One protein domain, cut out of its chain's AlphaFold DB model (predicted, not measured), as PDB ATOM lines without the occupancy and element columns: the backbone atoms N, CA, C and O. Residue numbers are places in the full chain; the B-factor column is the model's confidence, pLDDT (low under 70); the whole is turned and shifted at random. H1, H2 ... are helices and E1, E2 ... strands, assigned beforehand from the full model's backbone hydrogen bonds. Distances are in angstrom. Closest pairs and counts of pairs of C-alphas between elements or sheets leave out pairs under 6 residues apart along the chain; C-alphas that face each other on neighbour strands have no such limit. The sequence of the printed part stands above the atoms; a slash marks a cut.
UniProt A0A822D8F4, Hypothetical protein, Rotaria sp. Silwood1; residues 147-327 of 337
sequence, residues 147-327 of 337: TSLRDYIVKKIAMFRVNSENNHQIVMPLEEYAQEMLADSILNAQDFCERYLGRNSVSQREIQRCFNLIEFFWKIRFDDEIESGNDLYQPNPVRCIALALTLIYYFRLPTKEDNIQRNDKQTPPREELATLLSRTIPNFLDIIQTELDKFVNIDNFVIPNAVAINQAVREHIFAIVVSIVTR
ATOM      1  N   THR A 147      25.135  64.160  50.659       72.88
ATOM      2  CA  THR A 147      23.826  64.816  50.816       72.88
ATOM      3  C   THR A 147      23.129  64.397  52.113       72.88
ATOM      4  O   THR A 147      22.661  65.248  52.869       72.88
ATOM      5  N   SER A 148      23.152  63.101  52.435       81.62
ATOM      6  CA  SER A 148      22.592  62.559  53.679       81.62
ATOM      7  C   SER A 148      23.360  63.039  54.915       81.62
ATOM      8  O   SER A 148      22.763  63.263  55.970       81.62
ATOM      9  N   LEU A 149      24.680  63.231  54.795       85.31
ATOM     10  CA  LEU A 149      25.506  63.773  55.872       85.31
ATOM     11  C   LEU A 149      25.142  65.227  56.192       85.31
ATOM     12  O   LEU A 149      25.000  65.578  57.366       85.31
ATOM     13  N   ARG A 150      24.949  66.062  55.163       89.38
ATOM     14  CA  ARG A 150      24.502  67.448  55.345       89.38
ATOM     15  C   ARG A 150      23.145  67.499  56.039       89.38
ATOM     16  O   ARG A 150      23.009  68.215  57.027       89.38
ATOM     17  N   ASP A 151      22.181  66.699  55.591       88.19
ATOM     18  CA  ASP A 151      20.853  66.633  56.213       88.19
ATOM     19  C   ASP A 151      20.914  66.188  57.678       88.19
ATOM     20  O   ASP A 151      20.213  66.739  58.529       88.19
ATOM     21  N   TYR A 152      21.770  65.212  57.994       89.88
ATOM     22  CA  TYR A 152      22.023  64.784  59.369       89.88
ATOM     23  C   TYR A 152      22.558  65.935  60.232       89.88
ATOM     24  O   TYR A 152      22.027  66.182  61.316       89.88
ATOM     25  N   ILE A 153      23.576  66.657  59.750       91.88
ATOM     26  CA  ILE A 153      24.178  67.782  60.477       91.88
ATOM     27  C   ILE A 153      23.149  68.895  60.680       91.88
ATOM     28  O   ILE A 153      22.954  69.326  61.812       91.88
ATOM     29  N   VAL A 154      22.435  69.308  59.630       91.75
ATOM     30  CA  VAL A 154      21.425  70.376  59.707       91.75
ATOM     31  C   VAL A 154      20.316  70.022  60.701       91.75
ATOM     32  O   VAL A 154      19.986  70.833  61.565       91.75
ATOM     33  N   LYS A 155      19.781  68.793  60.659       90.38
ATOM     34  CA  LYS A 155      18.773  68.337  61.634       90.38
ATOM     35  C   LYS A 155      19.313  68.355  63.062       90.38
ATOM     36  O   LYS A 155      18.605  68.753  63.984       90.38
ATOM     37  N   LYS A 156      20.571  67.955  63.248       91.00
ATOM     38  CA  LYS A 156      21.225  67.957  64.557       91.00
ATOM     39  C   LYS A 156      21.428  69.369  65.102       91.00
ATOM     40  O   LYS A 156      21.145  69.598  66.272       91.00
ATOM     41  N   ILE A 157      21.833  70.315  64.255       91.69
ATOM     42  CA  ILE A 157      21.942  71.738  64.605       91.69
ATOM     43  C   ILE A 157      20.570  72.307  64.984       91.69
ATOM     44  O   ILE A 157      20.444  72.970  66.009       91.69
ATOM     45  N   ALA A 158      19.523  71.990  64.219       88.00
ATOM     46  CA  ALA A 158      18.169  72.464  64.504       88.00
ATOM     47  C   ALA A 158      17.663  72.023  65.892       88.00
ATOM     48  O   ALA A 158      16.934  72.776  66.545       88.00
ATOM     49  N   MET A 159      18.080  70.837  66.354       87.00
ATOM     50  CA  MET A 159      17.777  70.295  67.685       87.00
ATOM     51  C   MET A 159      18.766  70.733  68.776       87.00
ATOM     52  O   MET A 159      18.488  70.532  69.957       87.00
ATOM     53  N   PHE A 160      19.909  71.319  68.412       88.38
ATOM     54  CA  PHE A 160      20.941  71.709  69.365       88.38
ATOM     55  C   PHE A 160      20.509  72.937  70.163       88.38
ATOM     56  O   PHE A 160      20.129  73.971  69.605       88.38
ATOM     57  N   ARG A 161      20.558  72.813  71.486       83.25
ATOM     58  CA  ARG A 161      20.213  73.866  72.438       83.25
ATOM     59  C   ARG A 161      21.189  73.811  73.597       83.25
ATOM     60  O   ARG A 161      21.543  72.719  74.038       83.25
ATOM     61  N   VAL A 162      21.584  74.977  74.096       77.12
ATOM     62  CA  VAL A 162      22.407  75.082  75.301       77.12
ATOM     63  C   VAL A 162      21.526  75.584  76.437       77.12
ATOM     64  O   VAL A 162      20.889  76.632  76.314       77.12
ATOM     65  N   ASN A 163      21.485  74.817  77.526       73.00
ATOM     66  CA  ASN A 163      20.810  75.202  78.762       73.00
ATOM     67  C   ASN A 163      21.826  75.842  79.711       73.00
ATOM     68  O   ASN A 163      22.941  75.332  79.841       73.00
ATOM     69  N   SER A 164      21.428  76.910  80.399       66.06
ATOM     70  CA  SER A 164      22.214  77.458  81.511       66.06
ATOM     71  C   SER A 164      22.171  76.518  82.722       66.06
ATOM     72  O   SER A 164      21.107  75.981  83.042       66.06
ATOM     73  N   GLU A 165      23.302  76.347  83.418       62.44
ATOM     74  CA  GLU A 165      23.347  75.589  84.678       62.44
ATOM     75  C   GLU A 165      22.575  76.311  85.798       62.44
ATOM     76  O   GLU A 165      21.820  75.685  86.545       62.44
ATOM     77  N   ASN A 166      22.669  77.644  85.846       60.97
ATOM     78  CA  ASN A 166      22.025  78.483  86.859       60.97
ATOM     79  C   ASN A 166      20.522  78.700  86.615       60.97
ATOM     80  O   ASN A 166      19.757  78.867  87.565       60.97
ATOM     81  N   ASN A 167      20.066  78.667  85.358       62.25
ATOM     82  CA  ASN A 167      18.642  78.736  85.036       62.25
ATOM     83  C   ASN A 167      18.279  77.821  83.860       62.25
ATOM     84  O   ASN A 167      18.332  78.212  82.695       62.25
ATOM     85  N   HIS A 168      17.804  76.621  84.187       64.00
ATOM     86  CA  HIS A 168      17.407  75.594  83.222       64.00
ATOM     87  C   HIS A 168      16.222  76.002  82.319       64.00
ATOM     88  O   HIS A 168      15.893  75.274  81.384       64.00
ATOM     89  N   GLN A 169      15.567  77.142  82.580       60.59
ATOM     90  CA  GLN A 169      14.539  77.712  81.699       60.59
ATOM     91  C   GLN A 169      15.135  78.527  80.543       60.59
ATOM     92  O   GLN A 169      14.441  78.782  79.557       60.59
ATOM     93  N   ILE A 170      16.404  78.936  80.641       62.66
ATOM     94  CA  ILE A 170      17.103  79.653  79.576       62.66
ATOM     95  C   ILE A 170      17.662  78.618  78.605       62.66
ATOM     96  O   ILE A 170      18.666  77.958  78.875       62.66
ATOM     97  N   VAL A 171      16.981  78.496  77.468       66.44
ATOM     98  CA  VAL A 171      17.359  77.628  76.355       66.44
ATOM     99  C   VAL A 171      17.789  78.519  75.195       66.44
ATOM    100  O   VAL A 171      16.957  79.206  74.602       66.44
ATOM    101  N   MET A 172      19.076  78.507  74.855       70.12
ATOM    102  CA  MET A 172      19.614  79.335  73.773       70.12
ATOM    103  C   MET A 172      19.853  78.492  72.513       70.12
ATOM    104  O   MET A 172      20.622  77.523  72.561       70.12
ATOM    105  N   PRO A 173      19.193  78.802  71.382       78.25
ATOM    106  CA  PRO A 173      19.560  78.242  70.090       78.25
ATOM    107  C   PRO A 173      20.806  78.940  69.530       78.25
ATOM    108  O   PRO A 173      21.081  80.095  69.845       78.25
ATOM    109  N   LEU A 174      21.524  78.257  68.638       83.50
ATOM    110  CA  LEU A 174      22.501  78.917  67.771       83.50
ATOM    111  C   LEU A 174      21.772  79.863  66.809       83.50
ATOM    112  O   LEU A 174      20.746  79.487  66.242       83.50
ATOM    113  N   GLU A 175      22.308  81.057  66.584       87.19
ATOM    114  CA  GLU A 175      21.814  81.966  65.543       87.19
ATOM    115  C   GLU A 175      22.026  81.377  64.142       87.19
ATOM    116  O   GLU A 175      22.969  80.615  63.928       87.19
ATOM    117  N   GLU A 176      21.184  81.751  63.174       89.12
ATOM    118  CA  GLU A 176      21.187  81.197  61.807       89.12
ATOM    119  C   GLU A 176      22.575  81.244  61.147       89.12
ATOM    120  O   GLU A 176      23.056  80.232  60.642       89.12
ATOM    121  N   TYR A 177      23.284  82.369  61.277       90.50
ATOM    122  CA  TYR A 177      24.657  82.510  60.783       90.50
ATOM    123  C   TYR A 177      25.624  81.482  61.399       90.50
ATOM    124  O   TYR A 177      26.423  80.861  60.697       90.50
ATOM    125  N   ALA A 178      25.542  81.259  62.714       90.81
ATOM    126  CA  ALA A 178      26.375  80.277  63.401       90.81
ATOM    127  C   ALA A 178      25.981  78.832  63.054       90.81
ATOM    128  O   ALA A 178      26.843  77.952  63.030       90.81
ATOM    129  N   GLN A 179      24.699  78.581  62.768       93.38
ATOM    130  CA  GLN A 179      24.218  77.283  62.295       93.38
ATOM    131  C   GLN A 179      24.814  76.936  60.926       93.38
ATOM    132  O   GLN A 179      25.367  75.846  60.765       93.38
ATOM    133  N   GLU A 180      24.751  77.860  59.964       93.69
ATOM    134  CA  GLU A 180      25.346  77.675  58.634       93.69
ATOM    135  C   GLU A 180      26.865  77.500  58.726       93.69
ATOM    136  O   GLU A 180      27.411  76.524  58.206       93.69
ATOM    137  N   MET A 181      27.536  78.371  59.487       95.44
ATOM    138  CA  MET A 181      28.974  78.279  59.734       95.44
ATOM    139  C   MET A 181      29.369  76.919  60.312       95.44
ATOM    140  O   MET A 181      30.334  76.311  59.846       95.44
ATOM    141  N   LEU A 182      28.650  76.429  61.325       95.75
ATOM    142  CA  LEU A 182      28.924  75.136  61.945       95.75
ATOM    143  C   LEU A 182      28.739  73.988  60.948       95.75
ATOM    144  O   LEU A 182      29.594  73.103  60.877       95.75
ATOM    145  N   ALA A 183      27.649  74.010  60.176       95.44
ATOM    146  CA  ALA A 183      27.353  72.977  59.191       95.44
ATOM    147  C   ALA A 183      28.460  72.879  58.136       95.44
ATOM    148  O   ALA A 183      29.034  71.804  57.943       95.44
ATOM    149  N   ASP A 184      28.804  74.004  57.511       96.38
ATOM    150  CA  ASP A 184      29.802  74.045  56.446       96.38
ATOM    151  C   ASP A 184      31.203  73.730  56.976       96.38
ATOM    152  O   ASP A 184      31.964  73.009  56.333       96.38
ATOM    153  N   SER A 185      31.542  74.189  58.183       97.38
ATOM    154  CA  SER A 185      32.847  73.907  58.789       97.38
ATOM    155  C   SER A 185      33.019  72.427  59.147       97.38
ATOM    156  O   SER A 185      34.090  71.868  58.905       97.38
ATOM    157  N   ILE A 186      31.978  71.763  59.671       96.06
ATOM    158  CA  ILE A 186      32.013  70.310  59.919       96.06
ATOM    159  C   ILE A 186      32.123  69.547  58.599       96.06
ATOM    160  O   ILE A 186      32.940  68.634  58.511       96.06
ATOM    161  N   LEU A 187      31.331  69.907  57.582       94.44
ATOM    162  CA  LEU A 187      31.371  69.250  56.272       94.44
ATOM    163  C   LEU A 187      32.747  69.383  55.618       94.44
ATOM    164  O   LEU A 187      33.310  68.384  55.180       94.44
ATOM    165  N   ASN A 188      33.318  70.589  55.623       95.25
ATOM    166  CA  ASN A 188      34.651  70.856  55.094       95.25
ATOM    167  C   ASN A 188      35.729  70.056  55.836       95.25
ATOM    168  O   ASN A 188      36.606  69.477  55.199       95.25
ATOM    169  N   ALA A 189      35.667  69.989  57.169       95.12
ATOM    170  CA  ALA A 189      36.636  69.231  57.959       95.12
ATOM    171  C   ALA A 189      36.509  67.709  57.760       95.12
ATOM    172  O   ALA A 189      37.526  67.022  57.654       95.12
ATOM    173  N   GLN A 190      35.279  67.192  57.677       91.94
ATOM    174  CA  GLN A 190      34.987  65.781  57.399       91.94
ATOM    175  C   GLN A 190      35.501  65.375  56.018       91.94
ATOM    176  O   GLN A 190      36.275  64.429  55.919       91.94
ATOM    177  N   ASP A 191      35.143  66.127  54.976       91.38
ATOM    178  CA  ASP A 191      35.581  65.879  53.599       91.38
ATOM    179  C   ASP A 191      37.108  65.995  53.458       91.38
ATOM    180  O   ASP A 191      37.736  65.151  52.821       91.38
ATOM    181  N   PHE A 192      37.732  66.976  54.118       93.12
ATOM    182  CA  PHE A 192      39.188  67.096  54.156       93.12
ATOM    183  C   PHE A 192      39.840  65.850  54.773       93.12
ATOM    184  O   PHE A 192      40.717  65.239  54.165       93.12
ATOM    185  N   CYS A 193      39.398  65.433  55.960       89.94
ATOM    186  CA  CYS A 193      39.958  64.257  56.621       89.94
ATOM    187  C   CYS A 193      39.676  62.967  55.835       89.94
ATOM    188  O   CYS A 193      40.576  62.148  55.683       89.94
ATOM    189  N   GLU A 194      38.479  62.798  55.271       86.69
ATOM    190  CA  GLU A 194      38.134  61.641  54.440       86.69
ATOM    191  C   GLU A 194      39.046  61.525  53.212       86.69
ATOM    192  O   GLU A 194      39.548  60.435  52.919       86.69
ATOM    193  N   ARG A 195      39.293  62.636  52.508       86.44
ATOM    194  CA  ARG A 195      40.124  62.652  51.293       86.44
ATOM    195  C   ARG A 195      41.568  62.252  51.556       86.44
ATOM    196  O   ARG A 195      42.157  61.569  50.723       86.44
ATOM    197  N   TYR A 196      42.128  62.685  52.681       84.31
ATOM    198  CA  TYR A 196      43.560  62.548  52.941       84.31
ATOM    199  C   TYR A 196      43.918  61.446  53.943       84.31
ATOM    200  O   TYR A 196      44.942  60.788  53.789       84.31
ATOM    201  N   LEU A 197      43.080  61.215  54.954       82.75
ATOM    202  CA  LEU A 197      43.284  60.190  55.985       82.75
ATOM    203  C   LEU A 197      42.468  58.913  55.701       82.75
ATOM    204  O   LEU A 197      42.653  57.896  56.370       82.75
ATOM    205  N   GLY A 198      41.569  58.954  54.710       78.00
ATOM    206  CA  GLY A 198      40.719  57.845  54.278       78.00
ATOM    207  C   GLY A 198      39.303  57.887  54.866       78.00
ATOM    208  O   GLY A 198      39.052  58.501  55.900       78.00
ATOM    209  N   ARG A 199      38.362  57.177  54.227       72.31
ATOM    210  CA  ARG A 199      36.924  57.196  54.580       72.31
ATOM    211  C   ARG A 199      36.596  56.778  56.009       72.31
ATOM    212  O   ARG A 199      35.666  57.302  56.600       72.31
ATOM    213  N   ASN A 200      37.375  55.862  56.576       69.19
ATOM    214  CA  ASN A 200      37.179  55.381  57.947       69.19
ATOM    215  C   ASN A 200      37.832  56.295  59.000       69.19
ATOM    216  O   ASN A 200      37.769  56.001  60.191       69.19
ATOM    217  N   SER A 201      38.492  57.381  58.580       72.44
ATOM    218  CA  SER A 201      39.149  58.309  59.501       72.44
ATOM    219  C   SER A 201      38.163  59.186  60.262       72.44
ATOM    220  O   SER A 201      38.525  59.658  61.338       72.44
ATOM    221  N   VAL A 202      36.956  59.380  59.726       80.25
ATOM    222  CA  VAL A 202      35.923  60.243  60.288       80.25
ATOM    223  C   VAL A 202      34.573  59.540  60.382       80.25
ATOM    224  O   VAL A 202      34.268  58.600  59.653       80.25
ATOM    225  N   SER A 203      33.762  59.974  61.340       82.00
ATOM    226  CA  SER A 203      32.520  59.329  61.735       82.00
ATOM    227  C   SER A 203      31.525  60.325  62.332       82.00
ATOM    228  O   SER A 203      31.862  61.433  62.761       82.00
ATOM    229  N   GLN A 204      30.277  59.877  62.490       82.88
ATOM    230  CA  GLN A 204      29.260  60.616  63.243       82.88
ATOM    231  C   GLN A 204      29.650  60.847  64.718       82.88
ATOM    232  O   GLN A 204      29.112  61.759  65.354       82.88
ATOM    233  N   ARG A 205      30.590  60.060  65.273       84.81
ATOM    234  CA  ARG A 205      31.090  60.249  66.644       84.81
ATOM    235  C   ARG A 205      31.895  61.545  66.759       84.81
ATOM    236  O   ARG A 205      31.700  62.261  67.735       84.81
ATOM    237  N   GLU A 206      32.728  61.899  65.773       87.75
ATOM    238  CA  GLU A 206      33.411  63.206  65.754       87.75
ATOM    239  C   GLU A 206      32.419  64.358  65.659       87.75
ATOM    240  O   GLU A 206      32.534  65.323  66.407       87.75
ATOM    241  N   ILE A 207      31.381  64.216  64.829       91.94
ATOM    242  CA  ILE A 207      30.313  65.214  64.734       91.94
ATOM    243  C   ILE A 207      29.642  65.396  66.099       91.94
ATOM    244  O   ILE A 207      29.487  66.524  66.552       91.94
ATOM    245  N   GLN A 208      29.273  64.312  66.795       90.69
ATOM    246  CA  GLN A 208      28.727  64.400  68.157       90.69
ATOM    247  C   GLN A 208      29.685  65.087  69.134       90.69
ATOM    248  O   GLN A 208      29.241  65.919  69.920       90.69
ATOM    249  N   ARG A 209      30.981  64.774  69.074       91.25
ATOM    250  CA  ARG A 209      31.981  65.416  69.932       91.25
ATOM    251  C   ARG A 209      32.078  66.920  69.678       91.25
ATOM    252  O   ARG A 209      32.202  67.656  70.650       91.25
ATOM    253  N   CYS A 210      31.941  67.384  68.432       94.31
ATOM    254  CA  CYS A 210      31.862  68.819  68.147       94.31
ATOM    255  C   CYS A 210      30.713  69.483  68.913       94.31
ATOM    256  O   CYS A 210      30.946  70.473  69.593       94.31
ATOM    257  N   PHE A 211      29.497  68.926  68.861       93.44
ATOM    258  CA  PHE A 211      28.348  69.492  69.587       93.44
ATOM    259  C   PHE A 211      28.560  69.501  71.103       93.44
ATOM    260  O   PHE A 211      28.288  70.513  71.741       93.44
ATOM    261  N   ASN A 212      29.104  68.417  71.663       92.62
ATOM    262  CA  ASN A 212      29.403  68.344  73.094       92.62
ATOM    263  C   ASN A 212      30.431  69.411  73.513       92.62
ATOM    264  O   ASN A 212      30.287  70.033  74.561       92.62
ATOM    265  N   LEU A 213      31.466  69.636  72.695       94.00
ATOM    266  CA  LEU A 213      32.480  70.658  72.963       94.00
ATOM    267  C   LEU A 213      31.935  72.076  72.797       94.00
ATOM    268  O   LEU A 213      32.275  72.944  73.594       94.00
ATOM    269  N   ILE A 214      31.079  72.316  71.803       93.19
ATOM    270  CA  ILE A 214      30.414  73.613  71.632       93.19
ATOM    271  C   ILE A 214      29.569  73.921  72.865       93.19
ATOM    272  O   ILE A 214      29.707  75.005  73.418       93.19
ATOM    273  N   GLU A 215      28.751  72.971  73.326       90.69
ATOM    274  CA  GLU A 215      27.950  73.126  74.545       90.69
ATOM    275  C   GLU A 215      28.833  73.428  75.762       90.69
ATOM    276  O   GLU A 215      28.547  74.345  76.528       90.69
ATOM    277  N   PHE A 216      29.935  72.695  75.911       90.88
ATOM    278  CA  PHE A 216      30.894  72.890  76.991       90.88
ATOM    279  C   PHE A 216      31.525  74.293  76.987       90.88
ATOM    280  O   PHE A 216      31.485  74.988  78.002       90.88
ATOM    281  N   PHE A 217      32.078  74.734  75.852       89.88
ATOM    282  CA  PHE A 217      32.698  76.059  75.739       89.88
ATOM    283  C   PHE A 217      31.689  77.192  75.905       89.88
ATOM    284  O   PHE A 217      32.044  78.259  76.409       89.88
ATOM    285  N   TRP A 218      30.444  76.950  75.499       86.19
ATOM    286  CA  TRP A 218      29.343  77.878  75.701       86.19
ATOM    287  C   TRP A 218      29.023  78.050  77.186       86.19
ATOM    288  O   TRP A 218      28.909  79.180  77.652       86.19
ATOM    289  N   LYS A 219      28.914  76.941  77.930       82.75
ATOM    290  CA  LYS A 219      28.582  76.939  79.363       82.75
ATOM    291  C   LYS A 219      29.654  77.600  80.221       82.75
ATOM    292  O   LYS A 219      29.334  78.546  80.924       82.75
ATOM    293  N   ILE A 220      30.923  77.200  80.076       78.50
ATOM    294  CA  ILE A 220      32.025  77.756  80.889       78.50
ATOM    295  C   ILE A 220      32.045  79.284  80.862       78.50
ATOM    296  O   ILE A 220      32.258  79.929  81.879       78.50
ATOM    297  N   ARG A 221      31.828  79.877  79.689       69.31
ATOM    298  CA  ARG A 221      31.913  81.332  79.538       69.31
ATOM    299  C   ARG A 221      30.665  82.049  80.001       69.31
ATOM    300  O   ARG A 221      30.766  83.161  80.491       69.31
ATOM    301  N   PHE A 222      29.520  81.390  79.891       60.59
ATOM    302  CA  PHE A 222      28.298  81.880  80.498       60.59
ATOM    303  C   PHE A 222      28.432  81.964  82.028       60.59
ATOM    304  O   PHE A 222      28.008  82.952  82.622       60.59
ATOM    305  N   ASP A 223      29.068  80.973  82.656       56.28
ATOM    306  CA  ASP A 223      29.214  80.916  84.113       56.28
ATOM    307  C   ASP A 223      30.299  81.882  84.635       56.28
ATOM    308  O   ASP A 223      30.028  82.629  85.576       56.28
ATOM    309  N   ASP A 224      31.461  81.977  83.966       57.94
ATOM    310  CA  ASP A 224      32.513  82.966  84.285       57.94
ATOM    311  C   ASP A 224      31.975  84.419  84.242       57.94
ATOM    312  O   ASP A 224      32.371  85.283  85.030       57.94
ATOM    313  N   GLU A 225      31.076  84.719  83.297       55.91
ATOM    314  CA  GLU A 225      30.640  86.089  83.002       55.91
ATOM    315  C   GLU A 225      29.450  86.540  83.874       55.91
ATOM    316  O   GLU A 225      29.414  87.707  84.284       55.91
ATOM    317  N   ILE A 226      28.560  85.619  84.277       52.59
ATOM    318  CA  ILE A 226      27.523  85.877  85.297       52.59
ATOM    319  C   ILE A 226      28.155  86.220  86.648       52.59
ATOM    320  O   ILE A 226      27.728  87.175  87.301       52.59
ATOM    321  N   GLU A 227      29.191  85.487  87.066       52.00
ATOM    322  CA  GLU A 227      29.898  85.762  88.325       52.00
ATOM    323  C   GLU A 227      30.571  87.145  88.325       52.00
ATOM    324  O   GLU A 227      30.690  87.788  89.370       52.00
ATOM    325  N   SER A 228      30.948  87.644  87.144       56.59
ATOM    326  CA  SER A 228      31.564  88.963  86.966       56.59
ATOM    327  C   SER A 228      30.571  90.138  86.856       56.59
ATOM    328  O   SER A 228      30.998  91.292  86.799       56.59
ATOM    329  N   GLY A 229      29.255  89.878  86.864       49.50
ATOM    330  CA  GLY A 229      28.204  90.907  86.872       49.50
ATOM    331  C   GLY A 229      28.006  91.664  85.549       49.50
ATOM    332  O   GLY A 229      27.356  92.710  85.537       49.50
ATOM    333  N   ASN A 230      28.558  91.161  84.441       52.97
ATOM    334  CA  ASN A 230      28.419  91.748  83.107       52.97
ATOM    335  C   ASN A 230      27.367  90.986  82.278       52.97
ATOM    336  O   ASN A 230      27.702  90.208  81.391       52.97
ATOM    337  N   ASP A 231      26.083  91.287  82.497       50.84
ATOM    338  CA  ASP A 231      24.917  90.708  81.786       50.84
ATOM    339  C   ASP A 231      24.858  90.995  80.259       50.84
ATOM    340  O   ASP A 231      23.887  90.650  79.583       50.84
ATOM    341  N   LEU A 232      25.862  91.668  79.687       50.12
ATOM    342  CA  LEU A 232      25.839  92.207  78.318       50.12
ATOM    343  C   LEU A 232      26.582  91.362  77.272       50.12
ATOM    344  O   LEU A 232      26.472  91.668  76.082       50.12
ATOM    345  N   TYR A 233      27.314  90.317  77.663       53.88
ATOM    346  CA  TYR A 233      28.068  89.485  76.723       53.88
ATOM    347  C   TYR A 233      27.420  88.108  76.578       53.88
ATOM    348  O   TYR A 233      27.507  87.242  77.439       53.88
ATOM    349  N   GLN A 234      26.716  87.905  75.462       61.41
ATOM    350  CA  GLN A 234      26.277  86.566  75.080       61.41
ATOM    351  C   GLN A 234      27.494  85.724  74.660       61.41
ATOM    352  O   GLN A 234      28.414  86.262  74.027       61.41
ATOM    353  N   PRO A 235      27.507  84.407  74.942       70.19
ATOM    354  CA  PRO A 235      28.598  83.531  74.530       70.19
ATOM    355  C   PRO A 235      28.813  83.620  73.021       70.19
ATOM    356  O   PRO A 235      27.878  83.444  72.245       70.19
ATOM    357  N   ASN A 236      30.045  83.899  72.592       85.12
ATOM    358  CA  ASN A 236      30.353  84.048  71.172       85.12
ATOM    359  C   ASN A 236      30.293  82.670  70.468       85.12
ATOM    360  O   ASN A 236      31.192  81.841  70.683       85.12
ATOM    361  N   PRO A 237      29.293  82.413  69.599       88.06
ATOM    362  CA  PRO A 237      29.117  81.112  68.961       88.06
ATOM    363  C   PRO A 237      30.289  80.752  68.044       88.06
ATOM    364  O   PRO A 237      30.738  79.607  68.039       88.06
ATOM    365  N   VAL A 238      30.834  81.735  67.318       91.44
ATOM    366  CA  VAL A 238      31.958  81.557  66.383       91.44
ATOM    367  C   VAL A 238      33.178  81.013  67.120       91.44
ATOM    368  O   VAL A 238      33.823  80.068  66.669       91.44
ATOM    369  N   ARG A 239      33.453  81.563  68.305       91.81
ATOM    370  CA  ARG A 239      34.550  81.120  69.166       91.81
ATOM    371  C   ARG A 239      34.349  79.686  69.662       91.81
ATOM    372  O   ARG A 239      35.279  78.887  69.584       91.81
ATOM    373  N   CYS A 240      33.149  79.340  70.125       92.94
ATOM    374  CA  CYS A 240      32.845  77.983  70.598       92.94
ATOM    375  C   CYS A 240      33.003  76.945  69.473       92.94
ATOM    376  O   CYS A 240      33.598  75.886  69.676       92.94
ATOM    377  N   ILE A 241      32.522  77.279  68.270       95.50
ATOM    378  CA  ILE A 241      32.662  76.454  67.063       95.50
ATOM    379  C   ILE A 241      34.141  76.275  66.699       95.50
ATOM    380  O   ILE A 241      34.582  75.146  66.467       95.50
ATOM    381  N   ALA A 242      34.921  77.360  66.695       96.69
ATOM    382  CA  ALA A 242      36.346  77.321  66.380       96.69
ATOM    383  C   ALA A 242      37.115  76.388  67.329       96.69
ATOM    384  O   ALA A 242      37.838  75.504  66.868       96.69
ATOM    385  N   LEU A 243      36.922  76.523  68.645       95.81
ATOM    386  CA  LEU A 243      37.607  75.694  69.645       95.81
ATOM    387  C   LEU A 243      37.214  74.212  69.551       95.81
ATOM    388  O   LEU A 243      38.072  73.334  69.662       95.81
ATOM    389  N   ALA A 244      35.940  73.915  69.286       96.00
ATOM    390  CA  ALA A 244      35.483  72.541  69.099       96.00
ATOM    391  C   ALA A 244      36.131  71.884  67.869       96.00
ATOM    392  O   ALA A 244      36.677  70.785  67.964       96.00
ATOM    393  N   LEU A 245      36.138  72.568  66.721       97.19
ATOM    394  CA  LEU A 245      36.793  72.064  65.507       97.19
ATOM    395  C   LEU A 245      38.311  71.963  65.666       97.19
ATOM    396  O   LEU A 245      38.934  71.073  65.081       97.19
ATOM    397  N   THR A 246      38.893  72.833  66.494       96.38
ATOM    398  CA  THR A 246      40.319  72.802  66.816       96.38
ATOM    399  C   THR A 246      40.699  71.480  67.478       96.38
ATOM    400  O   THR A 246      41.601  70.788  67.011       96.38
ATOM    401  N   LEU A 247      39.964  71.081  68.517       94.56
ATOM    402  CA  LEU A 247      40.228  69.835  69.241       94.56
ATOM    403  C   LEU A 247      39.916  68.580  68.419       94.56
ATOM    404  O   LEU A 247      40.625  67.585  68.538       94.56
ATOM    405  N   ILE A 248      38.855  68.608  67.607       93.75
ATOM    406  CA  ILE A 248      38.382  67.407  66.903       93.75
ATOM    407  C   ILE A 248      39.125  67.154  65.590       93.75
ATOM    408  O   ILE A 248      39.421  65.998  65.283       93.75
ATOM    409  N   TYR A 249      39.443  68.203  64.829       94.81
ATOM    410  CA  TYR A 249      40.039  68.057  63.498       94.81
ATOM    411  C   TYR A 249      41.426  68.690  63.383       94.81
ATOM    412  O   TYR A 249      42.324  68.069  62.823       94.81
ATOM    413  N   TYR A 250      41.635  69.896  63.916       95.50
ATOM    414  CA  TYR A 250      42.885  70.633  63.689       95.50
ATOM    415  C   TYR A 250      44.085  70.033  64.432       95.50
ATOM    416  O   TYR A 250      45.087  69.714  63.800       95.50
ATOM    417  N   PHE A 251      43.985  69.812  65.747       93.38
ATOM    418  CA  PHE A 251      45.073  69.225  66.547       93.38
ATOM    419  C   PHE A 251      45.360  67.760  66.218       93.38
ATOM    420  O   PHE A 251      46.404  67.235  66.595       93.38
ATOM    421  N   ARG A 252      44.452  67.091  65.502       88.62
ATOM    422  CA  ARG A 252      44.665  65.727  65.015       88.62
ATOM    423  C   ARG A 252      45.689  65.670  63.879       88.62
ATOM    424  O   ARG A 252      46.310  64.627  63.676       88.62
ATOM    425  N   LEU A 253      45.820  66.750  63.111       91.69
ATOM    426  CA  LEU A 253      46.691  66.808  61.946       91.69
ATOM    427  C   LEU A 253      48.113  67.240  62.342       91.69
ATOM    428  O   LEU A 253      48.274  68.087  63.225       91.69
ATOM    429  N   PRO A 254      49.148  66.693  61.679       91.75
ATOM    430  CA  PRO A 254      50.530  67.106  61.903       91.75
ATOM    431  C   PRO A 254      50.746  68.561  61.477       91.75
ATOM    432  O   PRO A 254      50.065  69.069  60.586       91.75
ATOM    433  N   THR A 255      51.721  69.240  62.074       92.94
ATOM    434  CA  THR A 255      52.217  70.516  61.536       92.94
ATOM    435  C   THR A 255      53.001  70.297  60.241       92.94
ATOM    436  O   THR A 255      53.476  69.196  59.944       92.94
ATOM    437  N   LYS A 256      53.225  71.373  59.476       93.19
ATOM    438  CA  LYS A 256      54.209  71.345  58.374       93.19
ATOM    439  C   LYS A 256      55.586  70.865  58.839       93.19
ATOM    440  O   LYS A 256      56.250  70.130  58.112       93.19
ATOM    441  N   GLU A 257      56.006  71.272  60.033       90.12
ATOM    442  CA  GLU A 257      57.292  70.880  60.617       90.12
ATOM    443  C   GLU A 257      57.332  69.383  60.945       90.12
ATOM    444  O   GLU A 257      58.300  68.717  60.582       90.12
ATOM    445  N   ASP A 258      56.263  68.831  61.529       88.81
ATOM    446  CA  ASP A 258      56.137  67.393  61.803       88.81
ATOM    447  C   ASP A 258      56.269  66.564  60.524       88.81
ATOM    448  O   ASP A 258      56.986  65.561  60.496       88.81
ATOM    449  N   ASN A 259      55.605  66.990  59.447       90.44
ATOM    450  CA  ASN A 259      55.677  66.313  58.154       90.44
ATOM    451  C   ASN A 259      57.100  66.319  57.585       90.44
ATOM    452  O   ASN A 259      57.581  65.289  57.109       90.44
ATOM    453  N   ILE A 260      57.805  67.452  57.685       89.94
ATOM    454  CA  ILE A 260      59.210  67.563  57.269       89.94
ATOM    455  C   ILE A 260      60.089  66.619  58.098       89.94
ATOM    456  O   ILE A 260      60.881  65.870  57.526       89.94
ATOM    457  N   GLN A 261      59.931  66.608  59.425       87.31
ATOM    458  CA  GLN A 261      60.714  65.756  60.327       87.31
ATOM    459  C   GLN A 261      60.473  64.261  60.081       87.31
ATOM    460  O   GLN A 261      61.405  63.462  60.159       87.31
ATOM    461  N   ARG A 262      59.233  63.876  59.753       86.88
ATOM    462  CA  ARG A 262      58.843  62.485  59.465       86.88
ATOM    463  C   ARG A 262      59.102  62.067  58.015       86.88
ATOM    464  O   ARG A 262      58.923  60.896  57.693       86.88
ATOM    465  N   ASN A 263      59.517  62.999  57.150       86.75
ATOM    466  CA  ASN A 263      59.570  62.819  55.697       86.75
ATOM    467  C   ASN A 263      58.231  62.294  55.125       86.75
ATOM    468  O   ASN A 263      58.209  61.499  54.182       86.75
ATOM    469  N   ASP A 264      57.117  62.733  55.719       85.19
ATOM    470  CA  ASP A 264      55.762  62.396  55.293       85.19
ATOM    471  C   ASP A 264      55.269  63.452  54.299       85.19
ATOM    472  O   ASP A 264      55.188  64.642  54.603       85.19
ATOM    473  N   LYS A 265      54.969  63.006  53.079       82.94
ATOM    474  CA  LYS A 265      54.446  63.848  51.993       82.94
ATOM    475  C   LYS A 265      52.993  63.532  51.648       82.94
ATOM    476  O   LYS A 265      52.455  64.138  50.727       82.94
ATOM    477  N   GLN A 266      52.399  62.541  52.309       84.75
ATOM    478  CA  GLN A 266      51.055  62.054  52.014       84.75
ATOM    479  C   GLN A 266      50.026  62.675  52.954       84.75
ATOM    480  O   GLN A 266      48.931  63.020  52.510       84.75
ATOM    481  N   THR A 267      50.380  62.849  54.228       86.94
ATOM    482  CA  THR A 267      49.485  63.457  55.215       86.94
ATOM    483  C   THR A 267      49.500  64.981  55.080       86.94
ATOM    484  O   THR A 267      50.569  65.588  55.176       86.94
ATOM    485  N   PRO A 268      48.352  65.647  54.885       92.06
ATOM    486  CA  PRO A 268      48.310  67.093  54.781       92.06
ATOM    487  C   PRO A 268      48.582  67.736  56.148       92.06
ATOM    488  O   PRO A 268      48.140  67.221  57.182       92.06
ATOM    489  N   PRO A 269      49.278  68.877  56.175       95.12
ATOM    490  CA  PRO A 269      49.538  69.594  57.404       95.12
ATOM    491  C   PRO A 269      48.282  70.344  57.882       95.12
ATOM    492  O   PRO A 269      47.460  70.811  57.085       95.12
ATOM    493  N   ARG A 270      48.137  70.514  59.197       95.19
ATOM    494  CA  ARG A 270      46.983  71.170  59.837       95.19
ATOM    495  C   ARG A 270      46.739  72.595  59.337       95.19
ATOM    496  O   ARG A 270      45.604  73.062  59.320       95.19
ATOM    497  N   GLU A 271      47.781  73.288  58.889       96.25
ATOM    498  CA  GLU A 271      47.720  74.632  58.311       96.25
ATOM    499  C   GLU A 271      46.873  74.689  57.026       96.25
ATOM    500  O   GLU A 271      46.243  75.713  56.745       96.25
ATOM    501  N   GLU A 272      46.814  73.602  56.251       96.56
ATOM    502  CA  GLU A 272      45.909  73.511  55.099       96.56
ATOM    503  C   GLU A 272      44.448  73.423  55.547       96.56
ATOM    504  O   GLU A 272      43.602  74.146  55.010       96.56
ATOM    505  N   LEU A 273      44.157  72.631  56.586       96.81
ATOM    506  CA  LEU A 273      42.820  72.587  57.179       96.81
ATOM    507  C   LEU A 273      42.434  73.949  57.769       96.81
ATOM    508  O   LEU A 273      41.316  74.406  57.556       96.81
ATOM    509  N   ALA A 274      43.351  74.640  58.452       97.25
ATOM    510  CA  ALA A 274      43.090  75.990  58.948       97.25
ATOM    511  C   ALA A 274      42.770  76.970  57.813       97.25
ATOM    512  O   ALA A 274      41.867  77.785  57.950       97.25
ATOM    513  N   THR A 275      43.458  76.872  56.671       96.81
ATOM    514  CA  THR A 275      43.165  77.714  55.498       96.81
ATOM    515  C   THR A 275      41.763  77.444  54.948       96.81
ATOM    516  O   THR A 275      41.068  78.376  54.541       96.81
ATOM    517  N   LEU A 276      41.330  76.179  54.947       97.00
ATOM    518  CA  LEU A 276      39.979  75.793  54.551       97.00
ATOM    519  C   LEU A 276      38.928  76.315  55.542       97.00
ATOM    520  O   LEU A 276      37.956  76.934  55.115       97.00
ATOM    521  N   LEU A 277      39.143  76.114  56.845       97.31
ATOM    522  CA  LEU A 277      38.229  76.555  57.904       97.31
ATOM    523  C   LEU A 277      38.142  78.080  58.010       97.31
ATOM    524  O   LEU A 277      37.066  78.600  58.277       97.31
ATOM    525  N   SER A 278      39.213  78.816  57.711       96.62
ATOM    526  CA  SER A 278      39.192  80.285  57.672       96.62
ATOM    527  C   SER A 278      38.252  80.865  56.606       96.62
ATOM    528  O   SER A 278      37.948  82.055  56.643       96.62
ATOM    529  N   ARG A 279      37.779  80.055  55.644       95.88
ATOM    530  CA  ARG A 279      36.767  80.483  54.657       95.88
ATOM    531  C   ARG A 279      35.365  80.563  55.253       95.88
ATOM    532  O   ARG A 279      34.544  81.311  54.735       95.88
ATOM    533  N   THR A 280      35.094  79.782  56.296       95.81
ATOM    534  CA  THR A 280      33.795  79.731  56.980       95.81
ATOM    535  C   THR A 280      33.850  80.406  58.346       95.81
ATOM    536  O   THR A 280      32.883  81.050  58.736       95.81
ATOM    537  N   ILE A 281      34.980  80.310  59.054       96.50
ATOM    538  CA  ILE A 281      35.200  80.860  60.395       96.50
ATOM    539  C   ILE A 281      36.201  82.019  60.304       96.50
ATOM    540  O   ILE A 281      37.401  81.782  60.137       96.50
ATOM    541  N   PRO A 282      35.750  83.277  60.438       92.19
ATOM    542  CA  PRO A 282      36.638  84.432  60.403       92.19
ATOM    543  C   PRO A 282      37.709  84.355  61.497       92.19
ATOM    544  O   PRO A 282      37.401  84.047  62.647       92.19
ATOM    545  N   ASN A 283      38.958  84.673  61.144       93.12
ATOM    546  CA  ASN A 283      40.093  84.732  62.074       93.12
ATOM    547  C   ASN A 283      40.303  83.435  62.883       93.12
ATOM    548  O   ASN A 283      40.708  83.484  64.042       93.12
ATOM    549  N   PHE A 284      40.026  82.268  62.285       96.44
ATOM    550  CA  PHE A 284      40.092  80.962  62.955       96.44
ATOM    551  C   PHE A 284      41.383  80.753  63.764       96.44
ATOM    552  O   PHE A 284      41.323  80.394  64.939       96.44
ATOM    553  N   LEU A 285      42.549  81.029  63.166       95.75
ATOM    554  CA  LEU A 285      43.839  80.881  63.845       95.75
ATOM    555  C   LEU A 285      44.030  81.894  64.981       95.75
ATOM    556  O   LEU A 285      44.511  81.511  66.044       95.75
ATOM    557  N   ASP A 286      43.623  83.149  64.794       95.31
ATOM    558  CA  ASP A 286      43.774  84.183  65.823       95.31
ATOM    559  C   ASP A 286      42.893  83.890  67.043       95.31
ATOM    560  O   ASP A 286      43.318  84.117  68.176       95.31
ATOM    561  N   ILE A 287      41.691  83.335  66.824       94.31
ATOM    562  CA  ILE A 287      40.815  82.856  67.901       94.31
ATOM    563  C   ILE A 287      41.537  81.780  68.710       94.31
ATOM    564  O   ILE A 287      41.582  81.872  69.935       94.31
ATOM    565  N   ILE A 288      42.131  80.785  68.042       93.94
ATOM    566  CA  ILE A 288      42.859  79.706  68.719       93.94
ATOM    567  C   ILE A 288      44.013  80.276  69.540       93.94
ATOM    568  O   ILE A 288      44.106  79.980  70.726       93.94
ATOM    569  N   GLN A 289      44.865  81.109  68.938       93.88
ATOM    570  CA  GLN A 289      46.031  81.664  69.632       93.88
ATOM    571  C   GLN A 289      45.626  82.509  70.838       93.88
ATOM    572  O   GLN A 289      46.114  82.287  71.943       93.88
ATOM    573  N   THR A 290      44.650  83.400  70.654       91.75
ATOM    574  CA  THR A 290      44.130  84.246  71.734       91.75
ATOM    575  C   THR A 290      43.600  83.410  72.896       91.75
ATOM    576  O   THR A 290      43.822  83.747  74.057       91.75
ATOM    577  N   GLU A 291      42.888  82.320  72.611       90.31
ATOM    578  CA  GLU A 291      42.331  81.462  73.653       90.31
ATOM    579  C   GLU A 291      43.375  80.591  74.334       90.31
ATOM    580  O   GLU A 291      43.328  80.446  75.552       90.31
ATOM    581  N   LEU A 292      44.345  80.062  73.590       91.50
ATOM    582  CA  LEU A 292      45.454  79.315  74.172       91.50
ATOM    583  C   LEU A 292      46.302  80.196  75.094       91.50
ATOM    584  O   LEU A 292      46.652  79.746  76.182       91.50
ATOM    585  N   ASP A 293      46.583  81.442  74.708       89.12
ATOM    586  CA  ASP A 293      47.349  82.388  75.529       89.12
ATOM    587  C   ASP A 293      46.574  82.839  76.778       89.12
ATOM    588  O   ASP A 293      47.137  82.944  77.870       89.12
ATOM    589  N   LYS A 294      45.259  83.067  76.652       86.88
ATOM    590  CA  LYS A 294      44.391  83.381  77.801       86.88
ATOM    591  C   LYS A 294      44.214  82.197  78.744       86.88
ATOM    592  O   LYS A 294      44.053  82.401  79.942       86.88
ATOM    593  N   PHE A 295      44.194  80.978  78.215       86.94
ATOM    594  CA  PHE A 295      43.992  79.775  79.011       86.94
ATOM    595  C   PHE A 295      45.293  79.350  79.693       86.94
ATOM    596  O   PHE A 295      45.336  79.252  80.916       86.94
ATOM    597  N   VAL A 296      46.363  79.151  78.918       85.38
ATOM    598  CA  VAL A 296      47.660  78.646  79.384       85.38
ATOM    599  C   VAL A 296      48.635  79.799  79.618       85.38
ATOM    600  O   VAL A 296      49.457  80.142  78.766       85.38
ATOM    601  N   ASN A 297      48.567  80.367  80.818       83.44
ATOM    602  CA  ASN A 297      49.493  81.386  81.302       83.44
ATOM    603  C   ASN A 297      49.913  81.109  82.757       83.44
ATOM    604  O   ASN A 297      49.421  80.179  83.396       83.44
ATOM    605  N   ILE A 298      50.843  81.923  83.257       80.62
ATOM    606  CA  ILE A 298      51.407  81.811  84.610       80.62
ATOM    607  C   ILE A 298      50.417  82.158  85.731       80.62
ATOM    608  O   ILE A 298      50.657  81.772  86.871       80.62
ATOM    609  N   ASP A 299      49.323  82.856  85.420       82.69
ATOM    610  CA  ASP A 299      48.287  83.196  86.401       82.69
ATOM    611  C   ASP A 299      47.354  81.997  86.641       82.69
ATOM    612  O   ASP A 299      46.925  81.751  87.767       82.69
ATOM    613  N   ASN A 300      47.093  81.207  85.594       82.69
ATOM    614  CA  ASN A 300      46.206  80.041  85.643       82.69
ATOM    615  C   ASN A 300      46.939  78.720  85.938       82.69
ATOM    616  O   ASN A 300      46.319  77.762  86.399       82.69
ATOM    617  N   PHE A 301      48.244  78.636  85.654       84.56
ATOM    618  CA  PHE A 301      49.030  77.406  85.789       84.56
ATOM    619  C   PHE A 301      50.352  77.637  86.528       84.56
ATOM    620  O   PHE A 301      51.104  78.565  86.237       84.56
ATOM    621  N   VAL A 302      50.695  76.710  87.429       85.31
ATOM    622  CA  VAL A 302      52.016  76.668  88.076       85.31
ATOM    623  C   VAL A 302      53.024  76.050  87.109       85.31
ATOM    624  O   VAL A 302      53.089  74.830  86.955       85.31
ATOM    625  N   ILE A 303      53.810  76.898  86.449       77.69
ATOM    626  CA  ILE A 303      54.752  76.483  85.405       77.69
ATOM    627  C   ILE A 303      56.179  76.580  85.956       77.69
ATOM    628  O   ILE A 303      56.597  77.663  86.370       77.69
ATOM    629  N   PRO A 304      56.944  75.471  86.004       81.19
ATOM    630  CA  PRO A 304      58.310  75.505  86.512       81.19
ATOM    631  C   PRO A 304      59.195  76.453  85.697       81.19
ATOM    632  O   PRO A 304      59.154  76.431  84.471       81.19
ATOM    633  N   ASN A 305      60.080  77.201  86.365       75.44
ATOM    634  CA  ASN A 305      60.969  78.188  85.726       75.44
ATOM    635  C   ASN A 305      61.853  77.620  84.595       75.44
ATOM    636  O   ASN A 305      62.347  78.373  83.764       75.44
ATOM    637  N   ALA A 306      62.084  76.304  84.581       78.31
ATOM    638  CA  ALA A 306      62.878  75.621  83.560       78.31
ATOM    639  C   ALA A 306      62.071  75.212  82.310       78.31
ATOM    640  O   ALA A 306      62.661  74.732  81.345       78.31
ATOM    641  N   VAL A 307      60.743  75.366  82.319       77.12
ATOM    642  CA  VAL A 307      59.858  74.956  81.222       77.12
ATOM    643  C   VAL A 307      59.454  76.183  80.414       77.12
ATOM    644  O   VAL A 307      58.764  77.073  80.907       77.12
ATOM    645  N   ALA A 308      59.861  76.220  79.147       77.44
ATOM    646  CA  ALA A 308      59.382  77.232  78.218       77.44
ATOM    647  C   ALA A 308      57.954  76.895  77.759       77.44
ATOM    648  O   ALA A 308      57.704  75.807  77.238       77.44
ATOM    649  N   ILE A 309      57.028  77.845  77.906       80.31
ATOM    650  CA  ILE A 309      55.664  77.735  77.373       80.31
ATOM    651  C   ILE A 309      55.713  78.036  75.876       80.31
ATOM    652  O   ILE A 309      55.514  79.172  75.439       80.31
ATOM    653  N   ASN A 310      56.045  77.021  75.087       87.06
ATOM    654  CA  ASN A 310      55.954  77.104  73.637       87.06
ATOM    655  C   ASN A 310      54.536  76.746  73.159       87.06
ATOM    656  O   ASN A 310      53.675  76.327  73.937       87.06
ATOM    657  N   GLN A 311      54.309  76.899  71.856       88.75
ATOM    658  CA  GLN A 311      53.016  76.620  71.239       88.75
ATOM    659  C   GLN A 311      52.523  75.190  71.504       88.75
ATOM    660  O   GLN A 311      51.380  75.004  71.912       88.75
ATOM    661  N   ALA A 312      53.392  74.190  71.340       87.38
ATOM    662  CA  ALA A 312      53.037  72.788  71.548       87.38
ATOM    663  C   ALA A 312      52.603  72.512  72.997       87.38
ATOM    664  O   ALA A 312      51.611  71.829  73.231       87.38
ATOM    665  N   VAL A 313      53.295  73.100  73.980       87.69
ATOM    666  CA  VAL A 313      52.929  72.985  75.401       87.69
ATOM    667  C   VAL A 313      51.543  73.580  75.658       87.69
ATOM    668  O   VAL A 313      50.743  72.950  76.349       87.69
ATOM    669  N   ARG A 314      51.219  74.746  75.078       90.56
ATOM    670  CA  ARG A 314      49.880  75.346  75.228       90.56
ATOM    671  C   ARG A 314      48.790  74.465  74.637       90.56
ATOM    672  O   ARG A 314      47.782  74.218  75.294       90.56
ATOM    673  N   GLU A 315      49.006  73.962  73.426       92.56
ATOM    674  CA  GLU A 315      48.061  73.080  72.737       92.56
ATOM    675  C   GLU A 315      47.829  71.784  73.520       92.56
ATOM    676  O   GLU A 315      46.680  71.391  73.728       92.56
ATOM    677  N   HIS A 316      48.898  71.157  74.025       90.69
ATOM    678  CA  HIS A 316      48.801  69.949  74.842       90.69
ATOM    679  C   HIS A 316      48.049  70.202  76.148       90.69
ATOM    680  O   HIS A 316      47.118  69.460  76.452       90.69
ATOM    681  N   ILE A 317      48.408  71.240  76.911       91.38
ATOM    682  CA  ILE A 317      47.731  71.562  78.177       91.38
ATOM    683  C   ILE A 317      46.248  71.837  77.927       91.38
ATOM    684  O   ILE A 317      45.398  71.268  78.610       91.38
ATOM    685  N   PHE A 318      45.928  72.651  76.919       93.12
ATOM    686  CA  PHE A 318      44.545  72.942  76.554       93.12
ATOM    687  C   PHE A 318      43.776  71.666  76.190       93.12
ATOM    688  O   PHE A 318      42.712  71.404  76.755       93.12
ATOM    689  N   ALA A 319      44.331  70.829  75.307       93.75
ATOM    690  CA  ALA A 319      43.703  69.577  74.903       93.75
ATOM    691  C   ALA A 319      43.497  68.626  76.086       93.75
ATOM    692  O   ALA A 319      42.413  68.058  76.214       93.75
ATOM    693  N   ILE A 320      44.490  68.481  76.971       93.44
ATOM    694  CA  ILE A 320      44.413  67.628  78.164       93.44
ATOM    695  C   ILE A 320      43.301  68.108  79.091       93.44
ATOM    696  O   ILE A 320      42.429  67.317  79.445       93.44
ATOM    697  N   VAL A 321      43.302  69.388  79.469       92.75
ATOM    698  CA  VAL A 321      42.343  69.910  80.452       92.75
ATOM    699  C   VAL A 321      40.919  69.817  79.917       92.75
ATOM    700  O   VAL A 321      40.053  69.261  80.592       92.75
ATOM    701  N   VAL A 322      40.673  70.260  78.679       92.81
ATOM    702  CA  VAL A 322      39.337  70.160  78.073       92.81
ATOM    703  C   VAL A 322      38.895  68.700  77.951       92.81
ATOM    704  O   VAL A 322      37.745  68.373  78.247       92.81
ATOM    705  N   SER A 323      39.799  67.794  77.572       91.62
ATOM    706  CA  SER A 323      39.494  66.363  77.448       91.62
ATOM    707  C   SER A 323      39.153  65.716  78.791       91.62
ATOM    708  O   SER A 323      38.213  64.926  78.860       91.62
ATOM    709  N   ILE A 324      39.847  66.090  79.873       92.50
ATOM    710  CA  ILE A 324      39.545  65.625  81.234       92.50
ATOM    711  C   ILE A 324      38.144  66.078  81.651       92.50
ATOM    712  O   ILE A 324      37.332  65.252  82.071       92.50
ATOM    713  N   VAL A 325      37.846  67.371  81.502       91.31
ATOM    714  CA  VAL A 325      36.576  67.951  81.967       91.31
ATOM    715  C   VAL A 325      35.397  67.384  81.174       91.31
ATOM    716  O   VAL A 325      34.378  67.003  81.745       91.31
ATOM    717  N   THR A 326      35.559  67.235  79.859       90.19
ATOM    718  CA  THR A 326      34.516  66.697  78.970       90.19
ATOM    719  C   THR A 326      34.456  65.171  78.944       90.19
ATOM    720  O   THR A 326      33.594  64.604  78.273       90.19
ATOM    721  N   ARG A 327      35.365  64.490  79.657       90.06
ATOM    722  CA  ARG A 327      35.561  63.030  79.606       90.06
ATOM    723  C   ARG A 327      35.735  62.513  78.174       90.06
ATOM    724  O   ARG A 327      35.295  61.413  77.834       90.06
TER     725      ARG A 327
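This is residues 147 to 327 of the 337 residues of the protein "Hypothetical protein" of Rotaria sp. Silwood1 (UniProt A0A822D8F4). A flat body of crossed helices is built round H4, which sits in the middle: H2 runs side by side with it and nearly parallel, the longer H3 crosses it, and H7 stands almost squarely to it. H1 and the small hairpin of E1 and E2 lie toward one edge, H6 packs on H2, H8 on H7, H5 lies far out, and residues 302 to 308 stick out as a loop. The printed part has 181 residues, with eight named helices and two antiparallel strands in the order H1 E1 E2 H2 H3 H4 H5 H6 H7 H8, mostly helix. It is compact, with a radius of gyration of the C-alphas of 17.2 A and spans of 53 by 53 by 28 A.

Start with H1, residues 147 to 159; it touches H2, residues 176 to 197, at Ile 153 and Ala 183, their closest C-alphas, 6.2 A apart, with residues 179 to 187 of H2 alone. Between them, E1, residues 161 to 163, and E2, residues 171 to 173, form an antiparallel hairpin; look for N 162 and O 172, 3.1 A apart. H3, residues 204 to 227, and H4, residues 237 to 250, form a helical hairpin at a steep tilt of 43 degrees, with closest C-alphas Ile 214 and Cys 240 5.1 A apart. H1, H2, H3 and H4 make an up and down bundle, each running against the one before. H4 also touches H2 at a shallow tilt of 8 degrees, closest at the C-alphas of Ala 178 and Pro 237, 6.3 A. H5, residues 256 to 262, touches no helix. H6, residues 270 to 277, touches H2 at Ser 185 and Leu 277, closest C-alphas 6.1 A apart. H7, residues 284 to 295, is about perpendicular to H4 at 87 degrees, touching it closest at the C-alphas of Ala 242 and Phe 284, 6.2 A. H8, residues 311 to 326, touches H7 closest at the C-alphas of Leu 292 and Arg 314, 6.0 A. Every O i to N i+4 pair is within hydrogen-bond range in H1, H2, H4, H5, H6, H7 and H8, and 19 of 20 are in H3.

Find C-alpha 147 at (23.826, 64.816, 50.816), where H1 begins. H2 measures 31.0 A, H3 35.5 A and H8 22.4 A from first to last C-alpha. H8 ends at C-alpha 326, (34.516, 66.697, 78.970).

The C-alphas farthest apart, those of Gln 169 and Asn 263, are 54.1 A apart. The printed part has no cut, and H7 to H8 is a long link. The model's pLDDT is under 70 at residues 164 to 171, 200 and 221 to 234.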